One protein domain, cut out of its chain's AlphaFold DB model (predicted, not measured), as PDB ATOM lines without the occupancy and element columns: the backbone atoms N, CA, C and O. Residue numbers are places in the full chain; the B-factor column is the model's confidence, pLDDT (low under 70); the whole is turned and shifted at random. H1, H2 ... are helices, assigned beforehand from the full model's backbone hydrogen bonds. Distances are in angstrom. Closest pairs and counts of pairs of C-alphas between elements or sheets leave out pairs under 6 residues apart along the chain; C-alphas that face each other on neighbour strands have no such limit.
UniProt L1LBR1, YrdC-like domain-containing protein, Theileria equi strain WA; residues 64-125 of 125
ATOM      1  N   VAL A  64     -34.343  49.123  -6.054       95.81
ATOM      2  CA  VAL A  64     -34.115  50.126  -7.113       95.81
ATOM      3  C   VAL A  64     -35.411  50.456  -7.854       95.81
ATOM      4  O   VAL A  64     -36.306  49.623  -7.963       95.81
ATOM      5  N   ILE A  65     -35.510  51.683  -8.370       96.31
ATOM      6  CA  ILE A  65     -36.691  52.161  -9.101       96.31
ATOM      7  C   ILE A  65     -36.540  51.844 -10.590       96.31
ATOM      8  O   ILE A  65     -35.576  52.266 -11.237       96.31
ATOM      9  N   ILE A  66     -37.521  51.135 -11.142       97.38
ATOM     10  CA  ILE A  66     -37.638  50.868 -12.575       97.38
ATOM     11  C   ILE A  66     -38.233  52.112 -13.239       97.38
ATOM     12  O   ILE A  66     -39.268  52.601 -12.798       97.38
ATOM     13  N   HIS A  67     -37.593  52.606 -14.295       95.50
ATOM     14  CA  HIS A  67     -38.108  53.725 -15.084       95.50
ATOM     15  C   HIS A  67     -38.759  53.192 -16.361       95.50
ATOM     16  O   HIS A  67     -38.112  52.472 -17.126       95.50
ATOM     17  N   LEU A  68     -40.028  53.534 -16.588       95.81
ATOM     18  CA  LEU A  68     -40.791  53.163 -17.781       95.81
ATOM     19  C   LEU A  68     -41.446  54.401 -18.408       95.81
ATOM     20  O   LEU A  68     -41.750  55.364 -17.715       95.81
ATOM     21  N   PRO A  69     -41.716  54.399 -19.725       94.50
ATOM     22  CA  PRO A  69     -42.327  55.557 -20.377       94.50
ATOM     23  C   PRO A  69     -43.819  55.723 -20.037       94.50
ATOM     24  O   PRO A  69     -44.394  56.775 -20.307       94.50
ATOM     25  N   SER A  70     -44.472  54.699 -19.473       96.56
ATOM     26  CA  SER A  70     -45.840  54.807 -18.957       96.56
ATOM     27  C   SER A  70     -46.180  53.717 -17.940       96.56
ATOM     28  O   SER A  70     -45.656  52.601 -17.988       96.56
ATOM     29  N   PHE A  71     -47.158  54.008 -17.078       98.06
ATOM     30  CA  PHE A  71     -47.744  53.016 -16.174       98.06
ATOM     31  C   PHE A  71     -48.554  51.933 -16.899       98.06
ATOM     32  O   PHE A  71     -48.709  50.844 -16.356       98.06
ATOM     33  N   SER A  72     -49.006  52.166 -18.135       97.56
ATOM     34  CA  SER A  72     -49.630  51.114 -18.949       97.56
ATOM     35  C   SER A  72     -48.653  49.967 -19.223       97.56
ATOM     36  O   SER A  72     -49.008  48.804 -19.062       97.56
ATOM     37  N   ILE A  73     -47.394  50.291 -19.539       97.75
ATOM     38  CA  ILE A  73     -46.332  49.290 -19.720       97.75
ATOM     39  C   ILE A  73     -45.977  48.627 -18.385       97.75
ATOM     40  O   ILE A  73     -45.700  47.429 -18.343       97.75
ATOM     41  N   ALA A  74     -46.028  49.372 -17.277       98.00
ATOM     42  CA  ALA A  74     -45.816  48.805 -15.947       98.00
ATOM     43  C   ALA A  74     -46.864  47.733 -15.610       98.00
ATOM     44  O   ALA A  74     -46.506  46.650 -15.150       98.00
ATOM     45  N   LEU A  75     -48.144  48.004 -15.884       98.38
ATOM     46  CA  LEU A  75     -49.239  47.048 -15.690       98.38
ATOM     47  C   LEU A  75     -49.105  45.814 -16.589       98.38
ATOM     48  O   LEU A  75     -49.387  44.703 -16.152       98.38
ATOM     49  N   GLU A  76     -48.641  45.992 -17.825       97.88
ATOM     50  CA  GLU A  76     -48.437  44.889 -18.765       97.88
ATOM     51  C   GLU A  76     -47.240  44.001 -18.371       97.88
ATOM     52  O   GLU A  76     -47.345  42.770 -18.356       97.88
ATOM     53  N   GLN A  77     -46.099  44.613 -18.035       97.75
ATOM     54  CA  GLN A  77     -44.802  43.924 -18.010       97.75
ATOM     55  C   GLN A  77     -44.193  43.731 -16.620       97.75
ATOM     56  O   GLN A  77     -43.288  42.902 -16.480       97.75
ATOM     57  N   ILE A  78     -44.635  44.491 -15.614       98.38
ATOM     58  CA  ILE A  78     -44.015  44.517 -14.279       98.38
ATOM     59  C   ILE A  78     -44.989  44.086 -13.189       98.38
ATOM     60  O   ILE A  78     -44.625  43.268 -12.346       98.38
ATOM     61  N   TYR A  79     -46.211  44.609 -13.186       98.56
ATOM     62  CA  TYR A  79     -47.164  44.376 -12.110       98.56
ATOM     63  C   TYR A  79     -48.066  43.167 -12.354       98.56
ATOM     64  O   TYR A  79     -48.406  42.816 -13.480       98.56
ATOM     65  N   ASN A  80     -48.440  42.521 -11.256       98.44
ATOM     66  CA  ASN A  80     -49.443  41.471 -11.181       98.44
ATOM     67  C   ASN A  80     -50.485  41.907 -10.151       98.44
ATOM     68  O   ASN A  80     -50.415  41.526  -8.981       98.44
ATOM     69  N   VAL A  81     -51.382  42.770 -10.609       98.50
ATOM     70  CA  VAL A  81     -52.408  43.446  -9.818       98.50
ATOM     71  C   VAL A  81     -53.785  43.132 -10.387       98.50
ATOM     72  O   VAL A  81     -53.908  42.777 -11.563       98.50
ATOM     73  N   ASP A  82     -54.818  43.248  -9.563       98.44
ATOM     74  CA  ASP A  82     -56.190  43.106 -10.034       98.44
ATOM     75  C   ASP A  82     -56.688  44.357 -10.788       98.44
ATOM     76  O   ASP A  82     -55.992  45.367 -10.937       98.44
ATOM     77  N   LEU A  83     -57.918  44.282 -11.308       98.06
ATOM     78  CA  LEU A  83     -58.522  45.377 -12.070       98.06
ATOM     79  C   LEU A  83     -58.692  46.652 -11.229       98.06
ATOM     80  O   LEU A  83     -58.542  47.754 -11.754       98.06
ATOM     81  N   TYR A  84     -59.012  46.524  -9.943       98.25
ATOM     82  CA  TYR A  84     -59.258  47.669  -9.074       98.25
ATOM     83  C   TYR A  84     -57.952  48.403  -8.751       98.25
ATOM     84  O   TYR A  84     -57.867  49.623  -8.903       98.25
ATOM     85  N   GLU A  85     -56.908  47.654  -8.400       98.38
ATOM     86  CA  GLU A  85     -55.551  48.165  -8.213       98.38
ATOM     87  C   GLU A  85     -55.033  48.852  -9.491       98.38
ATOM     88  O   GLU A  85     -54.522  49.973  -9.431       98.38
ATOM     89  N   ALA A  86     -55.231  48.238 -10.664       98.56
ATOM     90  CA  ALA A  86     -54.842  48.823 -11.946       98.56
ATOM     91  C   ALA A  86     -55.541  50.168 -12.219       98.56
ATOM     92  O   ALA A  86     -54.900  51.121 -12.669       98.56
ATOM     93  N   LEU A  87     -56.839  50.282 -11.914       98.44
ATOM     94  CA  LEU A  87     -57.589  51.532 -12.074       98.44
ATOM     95  C   LEU A  87     -57.068  52.644 -11.153       98.44
ATOM     96  O   LEU A  87     -56.948  53.789 -11.594       98.44
ATOM     97  N   ILE A  88     -56.709  52.319  -9.907       98.38
ATOM     98  CA  ILE A  88     -56.087  53.273  -8.976       98.38
ATOM     99  C   ILE A  88     -54.740  53.751  -9.522       98.38
ATOM    100  O   ILE A  88     -54.488  54.957  -9.570       98.38
ATOM    101  N   ILE A  89     -53.895  52.821  -9.976       98.38
ATOM    102  CA  ILE A  89     -52.580  53.120 -10.559       98.38
ATOM    103  C   ILE A  89     -52.725  54.092 -11.733       98.38
ATOM    104  O   ILE A  89     -52.057  55.124 -11.766       98.38
ATOM    105  N   LEU A  90     -53.639  53.810 -12.665       98.12
ATOM    106  CA  LEU A  90     -53.883  54.668 -13.826       98.12
ATOM    107  C   LEU A  90     -54.459  56.034 -13.438       98.12
ATOM    108  O   LEU A  90     -54.094  57.044 -14.040       98.12
ATOM    109  N   HIS A  91     -55.326  56.091 -12.426       98.19
ATOM    110  CA  HIS A  91     -55.870  57.353 -11.926       98.19
ATOM    111  C   HIS A  91     -54.772  58.258 -11.351       98.19
ATOM    112  O   HIS A  91     -54.713  59.445 -11.678       98.19
ATOM    113  N   LEU A  92     -53.875  57.695 -10.535       98.06
ATOM    114  CA  LEU A  92     -52.723  58.415  -9.990       98.06
ATOM    115  C   LEU A  92     -51.755  58.830 -11.103       98.06
ATOM    116  O   LEU A  92     -51.356  59.995 -11.164       98.06
ATOM    117  N   ALA A  93     -51.434  57.913 -12.019       97.25
ATOM    118  CA  ALA A  93     -50.551  58.172 -13.151       97.25
ATOM    119  C   ALA A  93     -51.060  59.325 -14.020       97.25
ATOM    120  O   ALA A  93     -50.288  60.214 -14.357       97.25
ATOM    121  N   LYS A  94     -52.367  59.381 -14.306       97.06
ATOM    122  CA  LYS A  94     -52.973  60.470 -15.087       97.06
ATOM    123  C   LYS A  94     -52.745  61.853 -14.467       97.06
ATOM    124  O   LYS A  94     -52.700  62.842 -15.194       97.06
ATOM    125  N   LYS A  95     -52.661  61.941 -13.136       97.00
ATOM    126  CA  LYS A  95     -52.543  63.217 -12.418       97.00
ATOM    127  C   LYS A  95     -51.099  63.601 -12.102       97.00
ATOM    128  O   LYS A  95     -50.796  64.789 -12.065       97.00
ATOM    129  N   PHE A  96     -50.238  62.619 -11.845       96.62
ATOM    130  CA  PHE A  96     -48.900  62.850 -11.294       96.62
ATOM    131  C   PHE A  96     -47.754  62.349 -12.187       96.62
ATOM    132  O   PHE A  96     -46.595  62.513 -11.809       96.62
ATOM    133  N   SER A  97     -48.052  61.752 -13.348       93.56
ATOM    134  CA  SER A  97     -47.068  61.278 -14.326       93.56
ATOM    135  C   SER A  97     -47.274  61.938 -15.703       93.56
ATOM    136  O   SER A  97     -48.413  61.988 -16.170       93.56
ATOM    137  N   PRO A  98     -46.211  62.384 -16.403       91.06
ATOM    138  CA  PRO A  98     -44.810  62.412 -15.966       91.06
ATOM    139  C   PRO A  98     -44.595  63.359 -14.777       91.06
ATOM    140  O   PRO A  98     -45.104  64.477 -14.768       91.06
ATOM    141  N   GLY A  99     -43.855  62.911 -13.761       87.81
ATOM    142  CA  GLY A  99     -43.682  63.676 -12.527       87.81
ATOM    143  C   GLY A  99     -43.165  62.832 -11.361       87.81
ATOM    144  O   GLY A  99     -42.668  61.724 -11.570       87.81
ATOM    145  N   PRO A 100     -43.238  63.344 -10.120       90.62
ATOM    146  CA  PRO A 100     -42.666  62.710  -8.934       90.62
ATOM    147  C   PRO A 100     -43.525  61.555  -8.384       90.62
ATOM    148  O   PRO A 100     -43.644  61.393  -7.173       90.62
ATOM    149  N   LEU A 101     -44.140  60.756  -9.258       96.19
ATOM    150  CA  LEU A 101     -44.902  59.575  -8.867       96.19
ATOM    151  C   LEU A 101     -43.997  58.340  -8.878       96.19
ATOM    152  O   LEU A 101     -43.235  58.109  -9.811       96.19
ATOM    153  N   THR A 102     -44.087  57.520  -7.841       97.56
ATOM    154  CA  THR A 102     -43.503  56.179  -7.825       97.56
ATOM    155  C   THR A 102     -44.500  55.250  -7.161       97.56
ATOM    156  O   THR A 102     -45.019  55.565  -6.091       97.56
ATOM    157  N   ILE A 103     -44.796  54.127  -7.809       98.44
ATOM    158  CA  ILE A 103     -45.766  53.148  -7.318       98.44
ATOM    159  C   ILE A 103     -45.028  51.873  -6.941       98.44
ATOM    160  O   ILE A 103     -44.141  51.413  -7.657       98.44
ATOM    161  N   VAL A 104     -45.407  51.299  -5.804       98.44
ATOM    162  CA  VAL A 104     -44.954  49.987  -5.346       98.44
ATOM    163  C   VAL A 104     -46.173  49.081  -5.326       98.44
ATOM    164  O   VAL A 104     -47.157  49.381  -4.654       98.44
ATOM    165  N   ALA A 105     -46.122  47.992  -6.081       98.50
ATOM    166  CA  ALA A 105     -47.220  47.040  -6.183       98.50
ATOM    167  C   ALA A 105     -46.675  45.632  -6.413       98.50
ATOM    168  O   ALA A 105     -45.485  45.455  -6.675       98.50
ATOM    169  N   ARG A 106     -47.540  44.620  -6.293       98.62
ATOM    170  CA  ARG A 106     -47.151  43.222  -6.492       98.62
ATOM    171  C   ARG A 106     -46.593  43.037  -7.904       98.62
ATOM    172  O   ARG A 106     -47.241  43.393  -8.884       98.62
ATOM    173  N   GLY A 107     -45.395  42.474  -7.999       98.38
ATOM    174  CA  GLY A 107     -44.725  42.182  -9.259       98.38
ATOM    175  C   GLY A 107     -45.163  40.851  -9.868       98.38
ATOM    176  O   GLY A 107     -45.650  39.949  -9.180       98.38
ATOM    177  N   ARG A 108     -44.956  40.711 -11.176       98.38
ATOM    178  CA  ARG A 108     -45.054  39.422 -11.869       98.38
ATOM    179  C   ARG A 108     -43.897  38.506 -11.462       98.38
ATOM    180  O   ARG A 108     -42.833  38.967 -11.058       98.38
ATOM    181  N   LYS A 109     -44.089  37.192 -11.611       96.69
ATOM    182  CA  LYS A 109     -43.089  36.173 -11.225       96.69
ATOM    183  C   LYS A 109     -41.805  36.223 -12.059       96.69
ATOM    184  O   LYS A 109     -40.776  35.745 -11.603       96.69
ATOM    185  N   ASP A 110     -41.878  36.761 -13.273       96.44
ATOM    186  CA  ASP A 110     -40.759  36.897 -14.208       96.44
ATOM    187  C   ASP A 110     -39.968  38.206 -14.027       96.44
ATOM    188  O   ASP A 110     -38.998  38.450 -14.751       96.44
ATOM    189  N   VAL A 111     -40.370  39.065 -13.084       97.69
ATOM    190  CA  VAL A 111     -39.621  40.271 -12.718       97.69
ATOM    191  C   VAL A 111     -38.485  39.883 -11.767       97.69
ATOM    192  O   VAL A 111     -38.754  39.277 -10.727       97.69
ATOM    193  N   PRO A 112     -37.224  40.248 -12.069       97.62
ATOM    194  CA  PRO A 112     -36.093  39.926 -11.208       97.62
ATOM    195  C   PRO A 112     -36.266  40.406  -9.763       97.62
ATOM    196  O   PRO A 112     -36.459  41.597  -9.502       97.62
ATOM    197  N   LEU A 113     -36.136  39.492  -8.798       97.69
ATOM    198  CA  LEU A 113     -36.370  39.788  -7.379       97.69
ATOM    199  C   LEU A 113     -35.385  40.810  -6.802       97.69
ATOM    200  O   LEU A 113     -35.750  41.558  -5.889       97.69
ATOM    201  N   ILE A 114     -34.177  40.890  -7.367       97.38
ATOM    202  CA  ILE A 114     -33.139  41.861  -6.996       97.38
ATOM    203  C   ILE A 114     -33.619  43.320  -7.118       97.38
ATOM    204  O   ILE A 114     -33.170  44.177  -6.363       97.38
ATOM    205  N   LEU A 115     -34.589  43.603  -7.998       97.75
ATOM    206  CA  LEU A 115     -35.189  44.938  -8.137       97.75
ATOM    207  C   LEU A 115     -35.970  45.364  -6.886       97.75
ATOM    208  O   LEU A 115     -36.081  46.549  -6.592       97.75
ATOM    209  N   SER A 116     -36.499  44.387  -6.149       97.56
ATOM    210  CA  SER A 116     -37.425  44.567  -5.025       97.56
ATOM    211  C   SER A 116     -36.839  44.125  -3.681       97.56
ATOM    212  O   SER A 116     -37.594  43.905  -2.735       97.56
ATOM    213  N   ALA A 117     -35.517  43.928  -3.600       96.69
ATOM    214  CA  ALA A 117     -34.845  43.361  -2.425       96.69
ATOM    215  C   ALA A 117     -35.449  42.012  -1.969       96.69
ATOM    216  O   ALA A 117     -35.521  41.711  -0.780       96.69
ATOM    217  N   GLY A 118     -35.936  41.202  -2.917       97.19
ATOM    218  CA  GLY A 118     -36.560  39.906  -2.631       97.19
ATOM    219  C   GLY A 118     -38.025  39.957  -2.194       97.19
ATOM    220  O   GLY A 118     -38.633  38.903  -2.034       97.19
ATOM    221  N   THR A 119     -38.624  41.142  -2.034       97.69
ATOM    222  CA  THR A 119     -40.007  41.271  -1.535       97.69
ATOM    223  C   THR A 119     -41.061  40.855  -2.564       97.69
ATOM    224  O   THR A 119     -42.170  40.478  -2.191       97.69
ATOM    225  N   GLY A 120     -40.742  40.940  -3.858       98.00
ATOM    226  CA  GLY A 120     -41.707  40.755  -4.942       98.00
ATOM    227  C   GLY A 120     -42.597  41.977  -5.193       98.00
ATOM    228  O   GLY A 120     -43.563  41.867  -5.945       98.00
ATOM    229  N   TYR A 121     -42.285  43.134  -4.595       98.50
ATOM    230  CA  TYR A 121     -42.998  44.400  -4.791       98.50
ATOM    231  C   TYR A 121     -42.065  45.455  -5.417       98.50
ATOM    232  O   TYR A 121     -41.446  46.238  -4.695       98.50
ATOM    233  N   PRO A 122     -41.881  45.457  -6.751       98.38
ATOM    234  CA  PRO A 122     -41.022  46.428  -7.425       98.38
ATOM    235  C   PRO A 122     -41.607  47.848  -7.400       98.38
ATOM    236  O   PRO A 122     -42.825  48.043  -7.441       98.38
ATOM    237  N   ALA A 123     -40.716  48.842  -7.400       98.31
ATOM    238  CA  ALA A 123     -41.059  50.251  -7.554       98.31
ATOM    239  C   ALA A 123     -40.943  50.676  -9.029       98.31
ATOM    240  O   ALA A 123     -39.905  50.431  -9.648       98.31
ATOM    241  N   VAL A 124     -41.970  51.330  -9.583       98.25
ATOM    242  CA  VAL A 124     -41.956  51.886 -10.951       98.25
ATOM    243  C   VAL A 124     -42.236  53.383 -10.928       98.25
ATOM    244  O   VAL A 124     -43.099  53.845 -10.174       98.25
ATOM    245  N   ARG A 125     -41.514  54.109 -11.782       95.00
ATOM    246  CA  ARG A 125     -41.705  55.516 -12.124       95.00
ATOM    247  C   ARG A 125     -41.884  55.683 -13.628       95.00
ATOM    248  O   ARG A 125     -41.170  54.981 -14.383       95.00
TER     249      ARG A 125
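Overview. This is residues 64 to 125 of the 125 residues of the protein "YrdC-like domain-containing protein" of Theileria equi strain WA (UniProt L1LBR1). What is the shape? H2 and the short H3 lie at opposite ends, while H1 covers one side of the middle and makes a hairpin with H2. Between H2 and H3 along the longest axis, toward one edge, short pairings tie residues 123 to 124 to residues 65 to 66, parallel, and to residues 103 to 104, antiparallel. What is its make-up? The printed part has 62 residues with named helices H1, H2, H3 in that order and no named strand; it is all helix by class, with 25 residues, under half, in helices. It is compact, with a radius of gyration of the C-alphas of 10.7 A and spans of 30 by 23 by 15 A.

Arrangement. How do the first helices meet? H1, residues 71 to 77, and H2, residues 83 to 96, form a helical hairpin and touch, opposite ways at a steep tilt of 40 degrees; their closest C-alphas, of Phe 71 and Ala 93, are 6.6 A apart. Where is H3? H3, residues 113 to 116, is apart from both. What of the backbones? Every O i to N i+4 pair is within hydrogen-bond range in H1, 9 of 10 in H2; H3 is too short for such a pair.

Along the chain. Where does H1 begin? C-alpha 71 is at (-47.744, 53.016, -16.174), and H1 is 9.7 A long. How long are the others? H2 measures 20.0 A and H3 5.4 A, ending at C-alpha 116, (-37.425, 44.567, -5.025).

Size, cuts and confidence. How large is it? The two C-alphas farthest apart, of Lys 95 and Gly 118, are 29.9 A apart. Are there cuts or long links? The printed part has no cut; the link from H2 to H3, 16 residues, is long. Is confidence low anywhere? No printed residue is under 70.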